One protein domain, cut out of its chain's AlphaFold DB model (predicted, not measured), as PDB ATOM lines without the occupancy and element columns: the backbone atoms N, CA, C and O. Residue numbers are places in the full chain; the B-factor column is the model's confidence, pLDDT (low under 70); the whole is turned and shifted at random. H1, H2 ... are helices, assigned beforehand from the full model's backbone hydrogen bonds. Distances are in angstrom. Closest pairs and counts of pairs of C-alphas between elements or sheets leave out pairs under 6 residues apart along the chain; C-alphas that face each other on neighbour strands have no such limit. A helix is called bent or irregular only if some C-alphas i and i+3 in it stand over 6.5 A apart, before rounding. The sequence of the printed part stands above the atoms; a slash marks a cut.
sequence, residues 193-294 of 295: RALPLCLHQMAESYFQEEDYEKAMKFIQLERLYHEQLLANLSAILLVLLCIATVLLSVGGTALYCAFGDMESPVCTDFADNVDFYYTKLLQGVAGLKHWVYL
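What this domain is: This is residues 193 to 294 of the 295 residues of a protein of Phyllostomus discolor (pale spear-nosed bat) (UniProt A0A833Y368). One very long helix, H2, makes the length of an extended rod; H1 folds back along its first part as a helical hairpin, and at its other end the bent helix H3 turns aside with a short arm, H3a, and then runs back beside H2 with a longer arm, H3b, which is near H2 but does not reach contact with it. The stretch of H2 between these two ends, residues 227 to 238, stands free. The printed part has 102 residues with three named helices, in the order H1, H2, H3, and no named strand; the class is all helix. The whole is extended, with a radius of gyration of the C-alphas of 24.4 A and spans of 78 by 25 by 13 A.

How they stand to each other: H1, residues 194 to 208, and H2, residues 212 to 259, form a helical hairpin. They touch, with the C-alphas of Ala 203 and Ala 215 the closest at 4.2 A, and run opposite ways at a shallow tilt of 8 degrees. H2 touches H1 with residues 212 to 226 alone. H2 has a kink of 26 degrees near residue 253. H3, residues 265 to 292, was assigned as one helix by its hydrogen bonds but is bent: C-alphas 272 and 275 are 7.6 A apart. Its arms are H3a, residues 265 to 272, and H3b, residues 275 to 292, at a steep tilt of 64 degrees. H2 touches H3a with residues 253 to 257 alone; their closest C-alphas, those of Cys 257 and Cys 267, are 5.5 A apart. Their lines are about perpendicular, but only just, at 71 degrees. H2 and H3b are near each other, with 7 pairs of C-alphas within 10 A. H1 is apart from H3a and from H3b. In H1, H2, H3a and H3b every O i to N i+4 pair is within hydrogen-bond range.

Where its parts are: H1 begins at C-alpha 194, at (-2.723, -35.243, 26.905), and measures 21.4 A from first to last C-alpha. H2, 48 residues, measures 67.8 A, from C-alpha 212 at (-6.948, -14.239, 19.435) to C-alpha 259 at (-5.529, -62.198, 67.374). H3a measures 10.9 A and H3b 25.4 A, the latter ending at C-alpha 292, at (-20.079, -37.489, 45.183).

The domain as a whole: The two C-alphas farthest apart, those of Glu 210 and Glu 263, are 78.7 A apart, while those of Arg 193 and Leu 294 are 26.2 A apart. The printed part has no cut, and the links from H1 to H2 and from H2 to H3 are tight. Residues 289 to 294, of which 289 to 292 belong to H3, stand free. The mean pLDDT of the printed part is 82.4, and residues 193 to 194 and 293 to 294 are under 70.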
ATOM      1  N   ARG A 193      -2.057 -35.681  31.135       56.38
ATOM      2  CA  ARG A 193      -1.086 -34.876  30.362       56.38
ATOM      3  C   ARG A 193      -1.486 -34.593  28.916       56.38
ATOM      4  O   ARG A 193      -0.995 -33.617  28.359       56.38
ATOM      5  N   ALA A 194      -2.370 -35.390  28.318       69.50
ATOM      6  CA  ALA A 194      -2.723 -35.243  26.905       69.50
ATOM      7  C   ALA A 194      -3.707 -34.088  26.651       69.50
ATOM      8  O   ALA A 194      -3.544 -33.339  25.690       69.50
ATOM      9  N   LEU A 195      -4.688 -33.890  27.539       74.12
ATOM     10  CA  LEU A 195      -5.707 -32.850  27.370       74.12
ATOM     11  C   LEU A 195      -5.149 -31.411  27.433       74.12
ATOM     12  O   LEU A 195      -5.502 -30.618  26.560       74.12
ATOM     13  N   PRO A 196      -4.251 -31.056  28.377       74.00
ATOM     14  CA  PRO A 196      -3.612 -29.738  28.392       74.00
ATOM     15  C   PRO A 196      -2.810 -29.461  27.114       74.00
ATOM     16  O   PRO A 196      -2.943 -28.395  26.522       74.00
ATOM     17  N   LEU A 197      -2.054 -30.455  26.631       76.75
ATOM     18  CA  LEU A 197      -1.287 -30.349  25.385       76.75
ATOM     19  C   LEU A 197      -2.198 -30.202  24.157       76.75
ATOM     20  O   LEU A 197      -1.904 -29.419  23.255       76.75
ATOM     21  N   CYS A 198      -3.337 -30.896  24.134       78.25
ATOM     22  CA  CYS A 198      -4.336 -30.760  23.077       78.25
ATOM     23  C   CYS A 198      -4.994 -29.366  23.081       78.25
ATOM     24  O   CYS A 198      -5.134 -28.745  22.026       78.25
ATOM     25  N   LEU A 199      -5.352 -28.845  24.260       81.38
ATOM     26  CA  LEU A 199      -5.886 -27.487  24.427       81.38
ATOM     27  C   LEU A 199      -4.886 -26.426  23.958       81.38
ATOM     28  O   LEU A 199      -5.276 -25.499  23.243       81.38
ATOM     29  N   HIS A 200      -3.608 -26.608  24.290       82.44
ATOM     30  CA  HIS A 200      -2.528 -25.744  23.833       82.44
ATOM     31  C   HIS A 200      -2.415 -25.726  22.304       82.44
ATOM     32  O   HIS A 200      -2.358 -24.666  21.684       82.44
ATOM     33  N   GLN A 201      -2.466 -26.902  21.675       83.06
ATOM     34  CA  GLN A 201      -2.349 -27.026  20.224       83.06
ATOM     35  C   GLN A 201      -3.560 -26.447  19.478       83.06
ATOM     36  O   GLN A 201      -3.415 -25.840  18.414       83.06
ATOM     37  N   MET A 202      -4.759 -26.562  20.053       80.19
ATOM     38  CA  MET A 202      -5.932 -25.857  19.535       80.19
ATOM     39  C   MET A 202      -5.753 -24.342  19.647       80.19
ATOM     40  O   MET A 202      -6.012 -23.634  18.673       80.19
ATOM     41  N   ALA A 203      -5.265 -23.839  20.784       83.56
ATOM     42  CA  ALA A 203      -4.995 -22.416  20.957       83.56
ATOM     43  C   ALA A 203      -3.973 -21.884  19.941       83.56
ATOM     44  O   ALA A 203      -4.180 -20.805  19.390       83.56
ATOM     45  N   GLU A 204      -2.916 -22.647  19.652       81.31
ATOM     46  CA  GLU A 204      -1.899 -22.296  18.656       81.31
ATOM     47  C   GLU A 204      -2.494 -22.179  17.243       81.31
ATOM     48  O   GLU A 204      -2.175 -21.234  16.519       81.31
ATOM     49  N   SER A 205      -3.417 -23.077  16.870       81.56
ATOM     50  CA  SER A 205      -4.114 -22.986  15.579       81.56
ATOM     51  C   SER A 205      -4.957 -21.708  15.465       81.56
ATOM     52  O   SER A 205      -4.797 -20.957  14.505       81.56
ATOM     53  N   TYR A 206      -5.736 -21.371  16.501       78.69
ATOM     54  CA  TYR A 206      -6.540 -20.144  16.527       78.69
ATOM     55  C   TYR A 206      -5.689 -18.874  16.618       78.69
ATOM     56  O   TYR A 206      -6.107 -17.814  16.152       78.69
ATOM     57  N   PHE A 207      -4.495 -18.960  17.205       80.38
ATOM     58  CA  PHE A 207      -3.540 -17.858  17.223       80.38
ATOM     59  C   PHE A 207      -2.989 -17.579  15.817       80.38
ATOM     60  O   PHE A 207      -2.886 -16.420  15.424       80.38
ATOM     61  N   GLN A 208      -2.689 -18.626  15.035       80.38
ATOM     62  CA  GLN A 208      -2.267 -18.489  13.632       80.38
ATOM     63  C   GLN A 208      -3.382 -17.958  12.718       80.38
ATOM     64  O   GLN A 208      -3.092 -17.318  11.712       80.38
ATOM     65  N   GLU A 209      -4.645 -18.183  13.079       80.50
ATOM     66  CA  GLU A 209      -5.825 -17.635  12.396       80.50
ATOM     67  C   GLU A 209      -6.126 -16.165  12.730       80.50
ATOM     68  O   GLU A 209      -7.115 -15.626  12.239       80.50
ATOM     69  N   GLU A 210      -5.314 -15.522  13.579       76.75
ATOM     70  CA  GLU A 210      -5.561 -14.185  14.152       76.75
ATOM     71  C   GLU A 210      -6.852 -14.088  15.000       76.75
ATOM     72  O   GLU A 210      -7.275 -13.004  15.410       76.75
ATOM     73  N   ASP A 211      -7.442 -15.231  15.356       79.88
ATOM     74  CA  ASP A 211      -8.655 -15.372  16.165       79.88
ATOM     75  C   ASP A 211      -8.289 -15.385  17.670       79.88
ATOM     76  O   ASP A 211      -8.625 -16.288  18.448       79.88
ATOM     77  N   TYR A 212      -7.564 -14.344  18.103       80.75
ATOM     78  CA  TYR A 212      -6.948 -14.239  19.435       80.75
ATOM     79  C   TYR A 212      -7.941 -14.392  20.596       80.75
ATOM     80  O   TYR A 212      -7.578 -14.886  21.664       80.75
ATOM     81  N   GLU A 213      -9.206 -14.009  20.399       82.06
ATOM     82  CA  GLU A 213     -10.247 -14.144  21.421       82.06
ATOM     83  C   GLU A 213     -10.544 -15.615  21.752       82.06
ATOM     84  O   GLU A 213     -10.786 -15.961  22.909       82.06
ATOM     85  N   LYS A 214     -10.502 -16.504  20.752       77.94
ATOM     86  CA  LYS A 214     -10.690 -17.944  20.962       77.94
ATOM     87  C   LYS A 214      -9.425 -18.584  21.506       77.94
ATOM     88  O   LYS A 214      -9.514 -19.326  22.479       77.94
ATOM     89  N   ALA A 215      -8.262 -18.244  20.949       80.50
ATOM     90  CA  ALA A 215      -6.975 -18.734  21.443       80.50
ATOM     91  C   ALA A 215      -6.790 -18.435  22.943       80.50
ATOM     92  O   ALA A 215      -6.420 -19.317  23.716       80.50
ATOM     93  N   MET A 216      -7.157 -17.226  23.386       81.62
ATOM     94  CA  MET A 216      -7.096 -16.844  24.799       81.62
ATOM     95  C   MET A 216      -8.031 -17.685  25.681       81.62
ATOM     96  O   MET A 216      -7.643 -18.072  26.781       81.62
ATOM     97  N   LYS A 217      -9.240 -18.016  25.207       83.69
ATOM     98  CA  LYS A 217     -10.182 -18.881  25.943       83.69
ATOM     99  C   LYS A 217      -9.639 -20.302  26.099       83.69
ATOM    100  O   LYS A 217      -9.787 -20.882  27.170       83.69
ATOM    101  N   PHE A 218      -8.973 -20.841  25.078       80.50
ATOM    102  CA  PHE A 218      -8.344 -22.163  25.153       80.50
ATOM    103  C   PHE A 218      -7.146 -22.192  26.113       80.50
ATOM    104  O   PHE A 218      -7.047 -23.115  26.915       80.50
ATOM    105  N   ILE A 219      -6.305 -21.153  26.121       81.56
ATOM    106  CA  ILE A 219      -5.183 -21.033  27.074       81.56
ATOM    107  C   ILE A 219      -5.689 -20.847  28.515       81.56
ATOM    108  O   ILE A 219      -5.132 -21.411  29.457       81.56
ATOM    109  N   GLN A 220      -6.760 -20.072  28.715       79.44
ATOM    110  CA  GLN A 220      -7.396 -19.940  30.032       79.44
ATOM    111  C   GLN A 220      -7.986 -21.267  30.509       79.44
ATOM    112  O   GLN A 220      -7.847 -21.610  31.681       79.44
ATOM    113  N   LEU A 221      -8.603 -22.028  29.607       77.94
ATOM    114  CA  LEU A 221      -9.144 -23.343  29.917       77.94
ATOM    115  C   LEU A 221      -8.034 -24.349  30.255       77.94
ATOM    116  O   LEU A 221      -8.192 -25.115  31.197       77.94
ATOM    117  N   GLU A 222      -6.896 -24.308  29.558       78.88
ATOM    118  CA  GLU A 222      -5.701 -25.109  29.868       78.88
ATOM    119  C   GLU A 222      -5.183 -24.825  31.289       78.88
ATOM    120  O   GLU A 222      -4.962 -25.746  32.080       78.88
ATOM    121  N   ARG A 223      -5.053 -23.538  31.643       77.38
ATOM    122  CA  ARG A 223      -4.654 -23.078  32.985       77.38
ATOM    123  C   ARG A 223      -5.626 -23.547  34.067       77.38
ATOM    124  O   ARG A 223      -5.185 -24.094  35.075       77.38
ATOM    125  N   LEU A 224      -6.926 -23.348  33.844       75.81
ATOM    126  CA  LEU A 224      -7.977 -23.708  34.795       75.81
ATOM    127  C   LEU A 224      -8.066 -25.229  34.959       75.81
ATOM    128  O   LEU A 224      -8.215 -25.712  36.075       75.81
ATOM    129  N   TYR A 225      -7.888 -25.994  33.880       73.88
ATOM    130  CA  TYR A 225      -7.852 -27.453  33.942       73.88
ATOM    131  C   TYR A 225      -6.698 -27.954  34.813       73.88
ATOM    132  O   TYR A 225      -6.914 -28.808  35.665       73.88
ATOM    133  N   HIS A 226      -5.488 -27.403  34.658       76.62
ATOM    134  CA  HIS A 226      -4.366 -27.755  35.532       76.62
ATOM    135  C   HIS A 226      -4.661 -27.418  36.998       76.62
ATOM    136  O   HIS A 226      -4.502 -28.270  37.865       76.62
ATOM    137  N   GLU A 227      -5.128 -26.207  37.291       74.44
ATOM    138  CA  GLU A 227      -5.379 -25.791  38.672       74.44
ATOM    139  C   GLU A 227      -6.506 -26.606  39.332       74.44
ATOM    140  O   GLU A 227      -6.326 -27.160  40.418       74.44
ATOM    141  N   GLN A 228      -7.643 -26.750  38.649       76.00
ATOM    142  CA  GLN A 228      -8.817 -27.437  39.180       76.00
ATOM    143  C   GLN A 228      -8.605 -28.947  39.288       76.00
ATOM    144  O   GLN A 228      -9.041 -29.552  40.267       76.00
ATOM    145  N   LEU A 229      -7.929 -29.574  38.318       75.88
ATOM    146  CA  LEU A 229      -7.635 -31.004  38.378       75.88
ATOM    147  C   LEU A 229      -6.683 -31.308  39.537       75.88
ATOM    148  O   LEU A 229      -6.947 -32.231  40.300       75.88
ATOM    149  N   LEU A 230      -5.615 -30.521  39.722       73.12
ATOM    150  CA  LEU A 230      -4.703 -30.714  40.854       73.12
ATOM    151  C   LEU A 230      -5.403 -30.478  42.202       73.12
ATOM    152  O   LEU A 230      -5.187 -31.244  43.145       73.12
ATOM    153  N   ALA A 231      -6.268 -29.467  42.303       77.19
ATOM    154  CA  ALA A 231      -7.065 -29.219  43.504       77.19
ATOM    155  C   ALA A 231      -8.036 -30.378  43.802       77.19
ATOM    156  O   ALA A 231      -8.080 -30.879  44.924       77.19
ATOM    157  N   ASN A 232      -8.757 -30.871  42.794       78.81
ATOM    158  CA  ASN A 232      -9.689 -31.987  42.956       78.81
ATOM    159  C   ASN A 232      -8.957 -33.293  43.299       78.81
ATOM    160  O   ASN A 232      -9.360 -33.999  44.220       78.81
ATOM    161  N   LEU A 233      -7.856 -33.601  42.608       83.12
ATOM    162  CA  LEU A 233      -7.056 -34.796  42.878       83.12
ATOM    163  C   LEU A 233      -6.445 -34.755  44.278       83.12
ATOM    164  O   LEU A 233      -6.503 -35.750  44.994       83.12
ATOM    165  N   SER A 234      -5.901 -33.613  44.701       82.69
ATOM    166  CA  SER A 234      -5.358 -33.470  46.057       82.69
ATOM    167  C   SER A 234      -6.438 -33.609  47.136       82.69
ATOM    168  O   SER A 234      -6.203 -34.295  48.132       82.69
ATOM    169  N   ALA A 235      -7.636 -33.055  46.923       85.00
ATOM    170  CA  ALA A 235      -8.769 -33.234  47.829       85.00
ATOM    171  C   ALA A 235      -9.204 -34.707  47.926       85.00
ATOM    172  O   ALA A 235      -9.380 -35.228  49.028       85.00
ATOM    173  N   ILE A 236      -9.318 -35.405  46.791       86.12
ATOM    174  CA  ILE A 236      -9.668 -36.832  46.750       86.12
ATOM    175  C   ILE A 236      -8.593 -37.674  47.445       86.12
ATOM    176  O   ILE A 236      -8.924 -38.522  48.272       86.12
ATOM    177  N   LEU A 237      -7.311 -37.426  47.169       87.31
ATOM    178  CA  LEU A 237      -6.201 -38.135  47.812       87.31
ATOM    179  C   LEU A 237      -6.197 -37.938  49.334       87.31
ATOM    180  O   LEU A 237      -5.968 -38.901  50.065       87.31
ATOM    181  N   LEU A 238      -6.499 -36.732  49.824       89.75
ATOM    182  CA  LEU A 238      -6.636 -36.458  51.257       89.75
ATOM    183  C   LEU A 238      -7.797 -37.258  51.863       89.75
ATOM    184  O   LEU A 238      -7.623 -37.899  52.899       89.75
ATOM    185  N   VAL A 239      -8.961 -37.277  51.207       87.56
ATOM    186  CA  VAL A 239     -10.121 -38.069  51.653       87.56
ATOM    187  C   VAL A 239      -9.787 -39.561  51.691       87.56
ATOM    188  O   VAL A 239     -10.074 -40.222  52.687       87.56
ATOM    189  N   LEU A 240      -9.134 -40.094  50.656       88.69
ATOM    190  CA  LEU A 240      -8.702 -41.493  50.616       88.69
ATOM    191  C   LEU A 240      -7.707 -41.817  51.732       88.69
ATOM    192  O   LEU A 240      -7.854 -42.839  52.403       88.69
ATOM    193  N   LEU A 241      -6.736 -40.937  51.976       92.50
ATOM    194  CA  LEU A 241      -5.786 -41.091  53.072       92.50
ATOM    195  C   LEU A 241      -6.501 -41.078  54.431       92.50
ATOM    196  O   LEU A 241      -6.189 -41.898  55.286       92.50
ATOM    197  N   CYS A 242      -7.489 -40.201  54.619       90.19
ATOM    198  CA  CYS A 242      -8.299 -40.139  55.836       90.19
ATOM    199  C   CYS A 242      -9.119 -41.419  56.054       90.19
ATOM    200  O   CYS A 242      -9.168 -41.951  57.161       90.19
ATOM    201  N   ILE A 243      -9.722 -41.966  54.997       88.44
ATOM    202  CA  ILE A 243     -10.424 -43.250  55.079       88.44
ATOM    203  C   ILE A 243      -9.435 -44.362  55.450       88.44
ATOM    204  O   ILE A 243      -9.716 -45.157  56.344       88.44
ATOM    205  N   ALA A 244      -8.259 -44.398  54.818       91.06
ATOM    206  CA  ALA A 244      -7.230 -45.389  55.112       91.06
ATOM    207  C   ALA A 244      -6.735 -45.307  56.566       91.06
ATOM    208  O   ALA A 244      -6.595 -46.342  57.214       91.06
ATOM    209  N   THR A 245      -6.517 -44.107  57.114       92.31
ATOM    210  CA  THR A 245      -6.092 -43.944  58.515       92.31
ATOM    211  C   THR A 245      -7.176 -44.370  59.499       92.31
ATOM    212  O   THR A 245      -6.864 -45.039  60.482       92.31
ATOM    213  N   VAL A 246      -8.448 -44.061  59.228       89.88
ATOM    214  CA  VAL A 246      -9.574 -44.526  60.053       89.88
ATOM    215  C   VAL A 246      -9.690 -46.050  60.007       89.88
ATOM    216  O   VAL A 246      -9.845 -46.675  61.054       89.88
ATOM    217  N   LEU A 247      -9.565 -46.666  58.829       88.00
ATOM    218  CA  LEU A 247      -9.598 -48.124  58.685       88.00
ATOM    219  C   LEU A 247      -8.416 -48.801  59.384       88.00
ATOM    220  O   LEU A 247      -8.609 -49.824  60.031       88.00
ATOM    221  N   LEU A 248      -7.213 -48.233  59.304       91.12
ATOM    222  CA  LEU A 248      -6.049 -48.753  60.023       91.12
ATOM    223  C   LEU A 248      -6.175 -48.568  61.537       91.12
ATOM    224  O   LEU A 248      -5.741 -49.438  62.280       91.12
ATOM    225  N   SER A 249      -6.785 -47.481  62.007       88.94
ATOM    226  CA  SER A 249      -7.004 -47.255  63.437       88.94
ATOM    227  C   SER A 249      -8.091 -48.180  63.990       88.94
ATOM    228  O   SER A 249      -7.817 -48.999  64.859       88.94
ATOM    229  N   VAL A 250      -9.311 -48.112  63.453       88.31
ATOM    230  CA  VAL A 250     -10.463 -48.886  63.946       88.31
ATOM    231  C   VAL A 250     -10.318 -50.365  63.589       88.31
ATOM    232  O   VAL A 250     -10.509 -51.239  64.431       88.31
ATOM    233  N   GLY A 251      -9.939 -50.657  62.345       87.12
ATOM    234  CA  GLY A 251      -9.709 -52.021  61.874       87.12
ATOM    235  C   GLY A 251      -8.438 -52.637  62.452       87.12
ATOM    236  O   GLY A 251      -8.428 -53.833  62.719       87.12
ATOM    237  N   GLY A 252      -7.394 -51.844  62.711       89.31
ATOM    238  CA  GLY A 252      -6.190 -52.316  63.397       89.31
ATOM    239  C   GLY A 252      -6.471 -52.725  64.838       89.31
ATOM    240  O   GLY A 252      -6.027 -53.792  65.250       89.31
ATOM    241  N   THR A 253      -7.273 -51.950  65.576       88.50
ATOM    242  CA  THR A 253      -7.727 -52.339  66.920       88.50
ATOM    243  C   THR A 253      -8.607 -53.587  66.878       88.50
ATOM    244  O   THR A 253      -8.373 -54.517  67.645       88.50
ATOM    245  N   ALA A 254      -9.555 -53.674  65.937       87.56
ATOM    246  CA  ALA A 254     -10.373 -54.876  65.760       87.56
ATOM    247  C   ALA A 254      -9.517 -56.122  65.470       87.56
ATOM    248  O   ALA A 254      -9.739 -57.186  66.046       87.56
ATOM    249  N   LEU A 255      -8.510 -55.982  64.602       89.19
ATOM    250  CA  LEU A 255      -7.583 -57.055  64.247       89.19
ATOM    251  C   LEU A 255      -6.690 -57.444  65.430       89.19
ATOM    252  O   LEU A 255      -6.495 -58.631  65.688       89.19
ATOM    253  N   TYR A 256      -6.185 -56.456  66.168       88.56
ATOM    254  CA  TYR A 256      -5.410 -56.665  67.387       88.56
ATOM    255  C   TYR A 256      -6.211 -57.458  68.421       88.56
ATOM    256  O   TYR A 256      -5.687 -58.406  68.988       88.56
ATOM    257  N   CYS A 257      -7.491 -57.147  68.610       89.19
ATOM    258  CA  CYS A 257      -8.347 -57.861  69.556       89.19
ATOM    259  C   CYS A 257      -8.792 -59.247  69.073       89.19
ATOM    260  O   CYS A 257      -9.093 -60.105  69.894       89.19
ATOM    261  N   ALA A 258      -8.813 -59.490  67.759       85.19
ATOM    262  CA  ALA A 258      -9.134 -60.801  67.196       85.19
ATOM    263  C   ALA A 258      -7.982 -61.816  67.323       85.19
ATOM    264  O   ALA A 258      -8.234 -63.017  67.411       85.19
ATOM    265  N   PHE A 259      -6.729 -61.348  67.306       85.88
ATOM    266  CA  PHE A 259      -5.529 -62.198  67.374       85.88
ATOM    267  C   PHE A 259      -4.738 -62.066  68.684       85.88
ATOM    268  O   PHE A 259      -3.855 -62.883  68.947       85.88
ATOM    269  N   GLY A 260      -5.010 -61.027  69.467       79.56
ATOM    270  CA  GLY A 260      -4.351 -60.710  70.727       79.56
ATOM    271  C   GLY A 260      -5.184 -61.089  71.948       79.56
ATOM    272  O   GLY A 260      -6.106 -61.898  71.880       79.56
ATOM    273  N   ASP A 261      -4.826 -60.503  73.087       76.94
ATOM    274  CA  ASP A 261      -5.481 -60.769  74.364       76.94
ATOM    275  C   ASP A 261      -6.822 -60.023  74.476       76.94
ATOM    276  O   ASP A 261      -6.864 -58.794  74.589       76.94
ATOM    277  N   MET A 262      -7.922 -60.778  74.450       76.75
ATOM    278  CA  MET A 262      -9.285 -60.246  74.571       76.75
ATOM    279  C   MET A 262      -9.598 -59.693  75.969       76.75
ATOM    280  O   MET A 262     -10.542 -58.917  76.097       76.75
ATOM    281  N   GLU A 263      -8.822 -60.045  77.001       78.75
ATOM    282  CA  GLU A 263      -8.986 -59.500  78.358       78.75
ATOM    283  C   GLU A 263      -8.334 -58.120  78.535       78.75
ATOM    284  O   GLU A 263      -8.486 -57.483  79.580       78.75
ATOM    285  N   SER A 264      -7.660 -57.603  77.502       86.00
ATOM    286  CA  SER A 264      -7.106 -56.253  77.526       86.00
ATOM    287  C   SER A 264      -8.209 -55.192  77.697       86.00
ATOM    288  O   SER A 264      -9.247 -55.255  77.021       86.00
ATOM    289  N   PRO A 265      -7.982 -54.150  78.525       85.50
ATOM    290  CA  PRO A 265      -8.922 -53.038  78.689       85.50
ATOM    291  C   PRO A 265      -9.233 -52.319  77.364       85.50
ATOM    292  O   PRO A 265     -10.301 -51.743  77.209       85.50
ATOM    293  N   VAL A 266      -8.323 -52.382  76.384       86.75
ATOM    294  CA  VAL A 266      -8.524 -51.796  75.049       86.75
ATOM    295  C   VAL A 266      -9.547 -52.590  74.231       86.75
ATOM    296  O   VAL A 266     -10.343 -52.006  73.503       86.75
ATOM    297  N   CYS A 267      -9.538 -53.918  74.342       89.06
ATOM    298  CA  CYS A 267     -10.413 -54.787  73.555       89.06
ATOM    299  C   CYS A 267     -11.830 -54.864  74.111       89.06
ATOM    300  O   CYS A 267     -12.786 -54.960  73.342       89.06
ATOM    301  N   THR A 268     -11.961 -54.762  75.430       88.31
ATOM    302  CA  THR A 268     -13.255 -54.652  76.112       88.31
ATOM    303  C   THR A 268     -13.934 -53.314  75.809       88.31
ATOM    304  O   THR A 268     -15.063 -53.316  75.329       88.31
ATOM    305  N   ASP A 269     -13.222 -52.189  75.951       88.62
ATOM    306  CA  ASP A 269     -13.739 -50.857  75.585       88.62
ATOM    307  C   ASP A 269     -14.119 -50.770  74.096       88.62
ATOM    308  O   ASP A 269     -15.181 -50.263  73.732       88.62
ATOM    309  N   PHE A 270     -13.290 -51.342  73.215       88.88
ATOM    310  CA  PHE A 270     -13.597 -51.399  71.790       88.88
ATOM    311  C   PHE A 270     -14.870 -52.201  71.501       88.88
ATOM    312  O   PHE A 270     -15.690 -51.738  70.713       88.88
ATOM    313  N   ALA A 271     -15.052 -53.368  72.124       86.44
ATOM    314  CA  ALA A 271     -16.223 -54.216  71.910       86.44
ATOM    315  C   ALA A 271     -17.530 -53.527  72.331       86.44
ATOM    316  O   ALA A 271     -18.519 -53.617  71.605       86.44
ATOM    317  N   ASP A 272     -17.515 -52.785  73.440       88.62
ATOM    318  CA  ASP A 272     -18.687 -52.054  73.933       88.62
ATOM    319  C   ASP A 272     -19.047 -50.847  73.045       88.62
ATOM    320  O   ASP A 272     -20.220 -50.489  72.910       88.62
ATOM    321  N   ASN A 273     -18.054 -50.238  72.388       87.19
ATOM    322  CA  ASN A 273     -18.244 -49.042  71.564       87.19
ATOM    323  C   ASN A 273     -18.251 -49.297  70.047       87.19
ATOM    324  O   ASN A 273     -18.460 -48.357  69.269       87.19
ATOM    325  N   VAL A 274     -18.041 -50.533  69.589       87.06
ATOM    326  CA  VAL A 274     -17.832 -50.836  68.166       87.06
ATOM    327  C   VAL A 274     -19.025 -50.433  67.291       87.06
ATOM    328  O   VAL A 274     -18.855 -49.849  66.215       87.06
ATOM    329  N   ASP A 275     -20.244 -50.652  67.785       86.25
ATOM    330  CA  ASP A 275     -21.487 -50.306  67.092       86.25
ATOM    331  C   ASP A 275     -21.614 -48.794  66.855       86.25
ATOM    332  O   ASP A 275     -22.106 -48.347  65.812       86.25
ATOM    333  N   PHE A 276     -21.115 -47.974  67.784       88.12
ATOM    334  CA  PHE A 276     -21.089 -46.523  67.615       88.12
ATOM    335  C   PHE A 276     -20.146 -46.106  66.480       88.12
ATOM    336  O   PHE A 276     -20.517 -45.283  65.640       88.12
ATOM    337  N   TYR A 277     -18.950 -46.695  66.397       84.56
ATOM    338  CA  TYR A 277     -18.005 -46.382  65.322       84.56
ATOM    339  C   TYR A 277     -18.559 -46.772  63.953       84.56
ATOM    340  O   TYR A 277     -18.550 -45.948  63.038       84.56
ATOM    341  N   TYR A 278     -19.112 -47.981  63.816       85.50
ATOM    342  CA  TYR A 278     -19.688 -48.431  62.550       85.50
ATOM    343  C   TYR A 278     -20.884 -47.582  62.124       85.50
ATOM    344  O   TYR A 278     -20.946 -47.153  60.973       85.50
ATOM    345  N   THR A 279     -21.807 -47.264  63.032       87.62
ATOM    346  CA  THR A 279     -22.967 -46.418  62.698       87.62
ATOM    347  C   THR A 279     -22.555 -45.013  62.255       87.62
ATOM    348  O   THR A 279     -23.089 -44.502  61.267       87.62
ATOM    349  N   LYS A 280     -21.559 -44.402  62.911       86.44
ATOM    350  CA  LYS A 280     -20.996 -43.107  62.494       86.44
ATOM    351  C   LYS A 280     -20.283 -43.183  61.149       86.44
ATOM    352  O   LYS A 280     -20.437 -42.272  60.336       86.44
ATOM    353  N   LEU A 281     -19.562 -44.269  60.888       85.12
ATOM    354  CA  LEU A 281     -18.860 -44.489  59.627       85.12
ATOM    355  C   LEU A 281     -19.857 -44.682  58.475       85.12
ATOM    356  O   LEU A 281     -19.735 -44.014  57.451       85.12
ATOM    357  N   LEU A 282     -20.913 -45.483  58.661       85.81
ATOM    358  CA  LEU A 282     -21.997 -45.630  57.680       85.81
ATOM    359  C   LEU A 282     -22.724 -44.304  57.418       85.81
ATOM    360  O   LEU A 282     -23.015 -43.981  56.265       85.81
ATOM    361  N   GLN A 283     -22.991 -43.514  58.462       87.44
ATOM    362  CA  GLN A 283     -23.597 -42.189  58.322       87.44
ATOM    363  C   GLN A 283     -22.689 -41.235  57.525       87.44
ATOM    364  O   GLN A 283     -23.170 -40.509  56.654       87.44
ATOM    365  N   GLY A 284     -21.378 -41.270  57.783       84.38
ATOM    366  CA  GLY A 284     -20.380 -40.503  57.037       84.38
ATOM    367  C   GLY A 284     -20.300 -40.915  55.567       84.38
ATOM    368  O   GLY A 284     -20.343 -40.056  54.690       84.38
ATOM    369  N   VAL A 285     -20.280 -42.220  55.280       84.25
ATOM    370  CA  VAL A 285     -20.274 -42.755  53.907       84.25
ATOM    371  C   VAL A 285     -21.563 -42.401  53.164       84.25
ATOM    372  O   VAL A 285     -21.511 -42.063  51.985       84.25
ATOM    373  N   ALA A 286     -22.721 -42.409  53.831       85.00
ATOM    374  CA  ALA A 286     -23.980 -41.965  53.233       85.00
ATOM    375  C   ALA A 286     -23.962 -40.466  52.878       85.00
ATOM    376  O   ALA A 286     -24.423 -40.083  51.801       85.00
ATOM    377  N   GLY A 287     -23.381 -39.628  53.745       82.31
ATOM    378  CA  GLY A 287     -23.163 -38.206  53.469       82.31
ATOM    379  C   GLY A 287     -22.181 -37.972  52.317       82.31
ATOM    380  O   GLY A 287     -22.455 -37.167  51.428       82.31
ATOM    381  N   LEU A 288     -21.083 -38.731  52.283       80.12
ATOM    382  CA  LEU A 288     -20.084 -38.665  51.216       80.12
ATOM    383  C   LEU A 288     -20.663 -39.127  49.874       80.12
ATOM    384  O   LEU A 288     -20.455 -38.467  48.863       80.12
ATOM    385  N   LYS A 289     -21.460 -40.202  49.867       79.69
ATOM    386  CA  LYS A 289     -22.185 -40.670  48.681       79.69
ATOM    387  C   LYS A 289     -23.058 -39.554  48.111       79.69
ATOM    388  O   LYS A 289     -23.005 -39.303  46.917       79.69
ATOM    389  N   HIS A 290     -23.822 -38.851  48.943       76.19
ATOM    390  CA  HIS A 290     -24.649 -37.740  48.464       76.19
ATOM    391  C   HIS A 290     -23.813 -36.610  47.842       76.19
ATOM    392  O   HIS A 290     -24.225 -36.031  46.845       76.19
ATOM    393  N   TRP A 291     -22.640 -36.314  48.403       74.19
ATOM    394  CA  TRP A 291     -21.730 -35.291  47.882       74.19
ATOM    395  C   TRP A 291     -21.105 -35.682  46.537       74.19
ATOM    396  O   TRP A 291     -21.068 -34.873  45.613       74.19
ATOM    397  N   VAL A 292     -20.676 -36.941  46.410       73.31
ATOM    398  CA  VAL A 292     -20.079 -37.489  45.183       73.31
ATOM    399  C   VAL A 292     -21.106 -37.607  44.056       73.31
ATOM    400  O   VAL A 292     -20.762 -37.378  42.910       73.31
ATOM    401  N   TYR A 293     -22.371 -37.916  44.357       68.25
ATOM    402  CA  TYR A 293     -23.439 -37.950  43.345       68.25
ATOM    403  C   TYR A 293     -23.915 -36.557  42.891       68.25
ATOM    404  O   TYR A 293     -24.659 -36.474  41.914       68.25
ATOM    405  N   LEU A 294     -23.549 -35.485  43.605       62.34
ATOM    406  CA  LEU A 294     -23.917 -34.103  43.273       62.34
ATOM    407  C   LEU A 294     -22.801 -33.318  42.558       62.34
ATOM    408  O   LEU A 294     -23.091 -32.235  42.050       62.34
TER     409      LEU A 294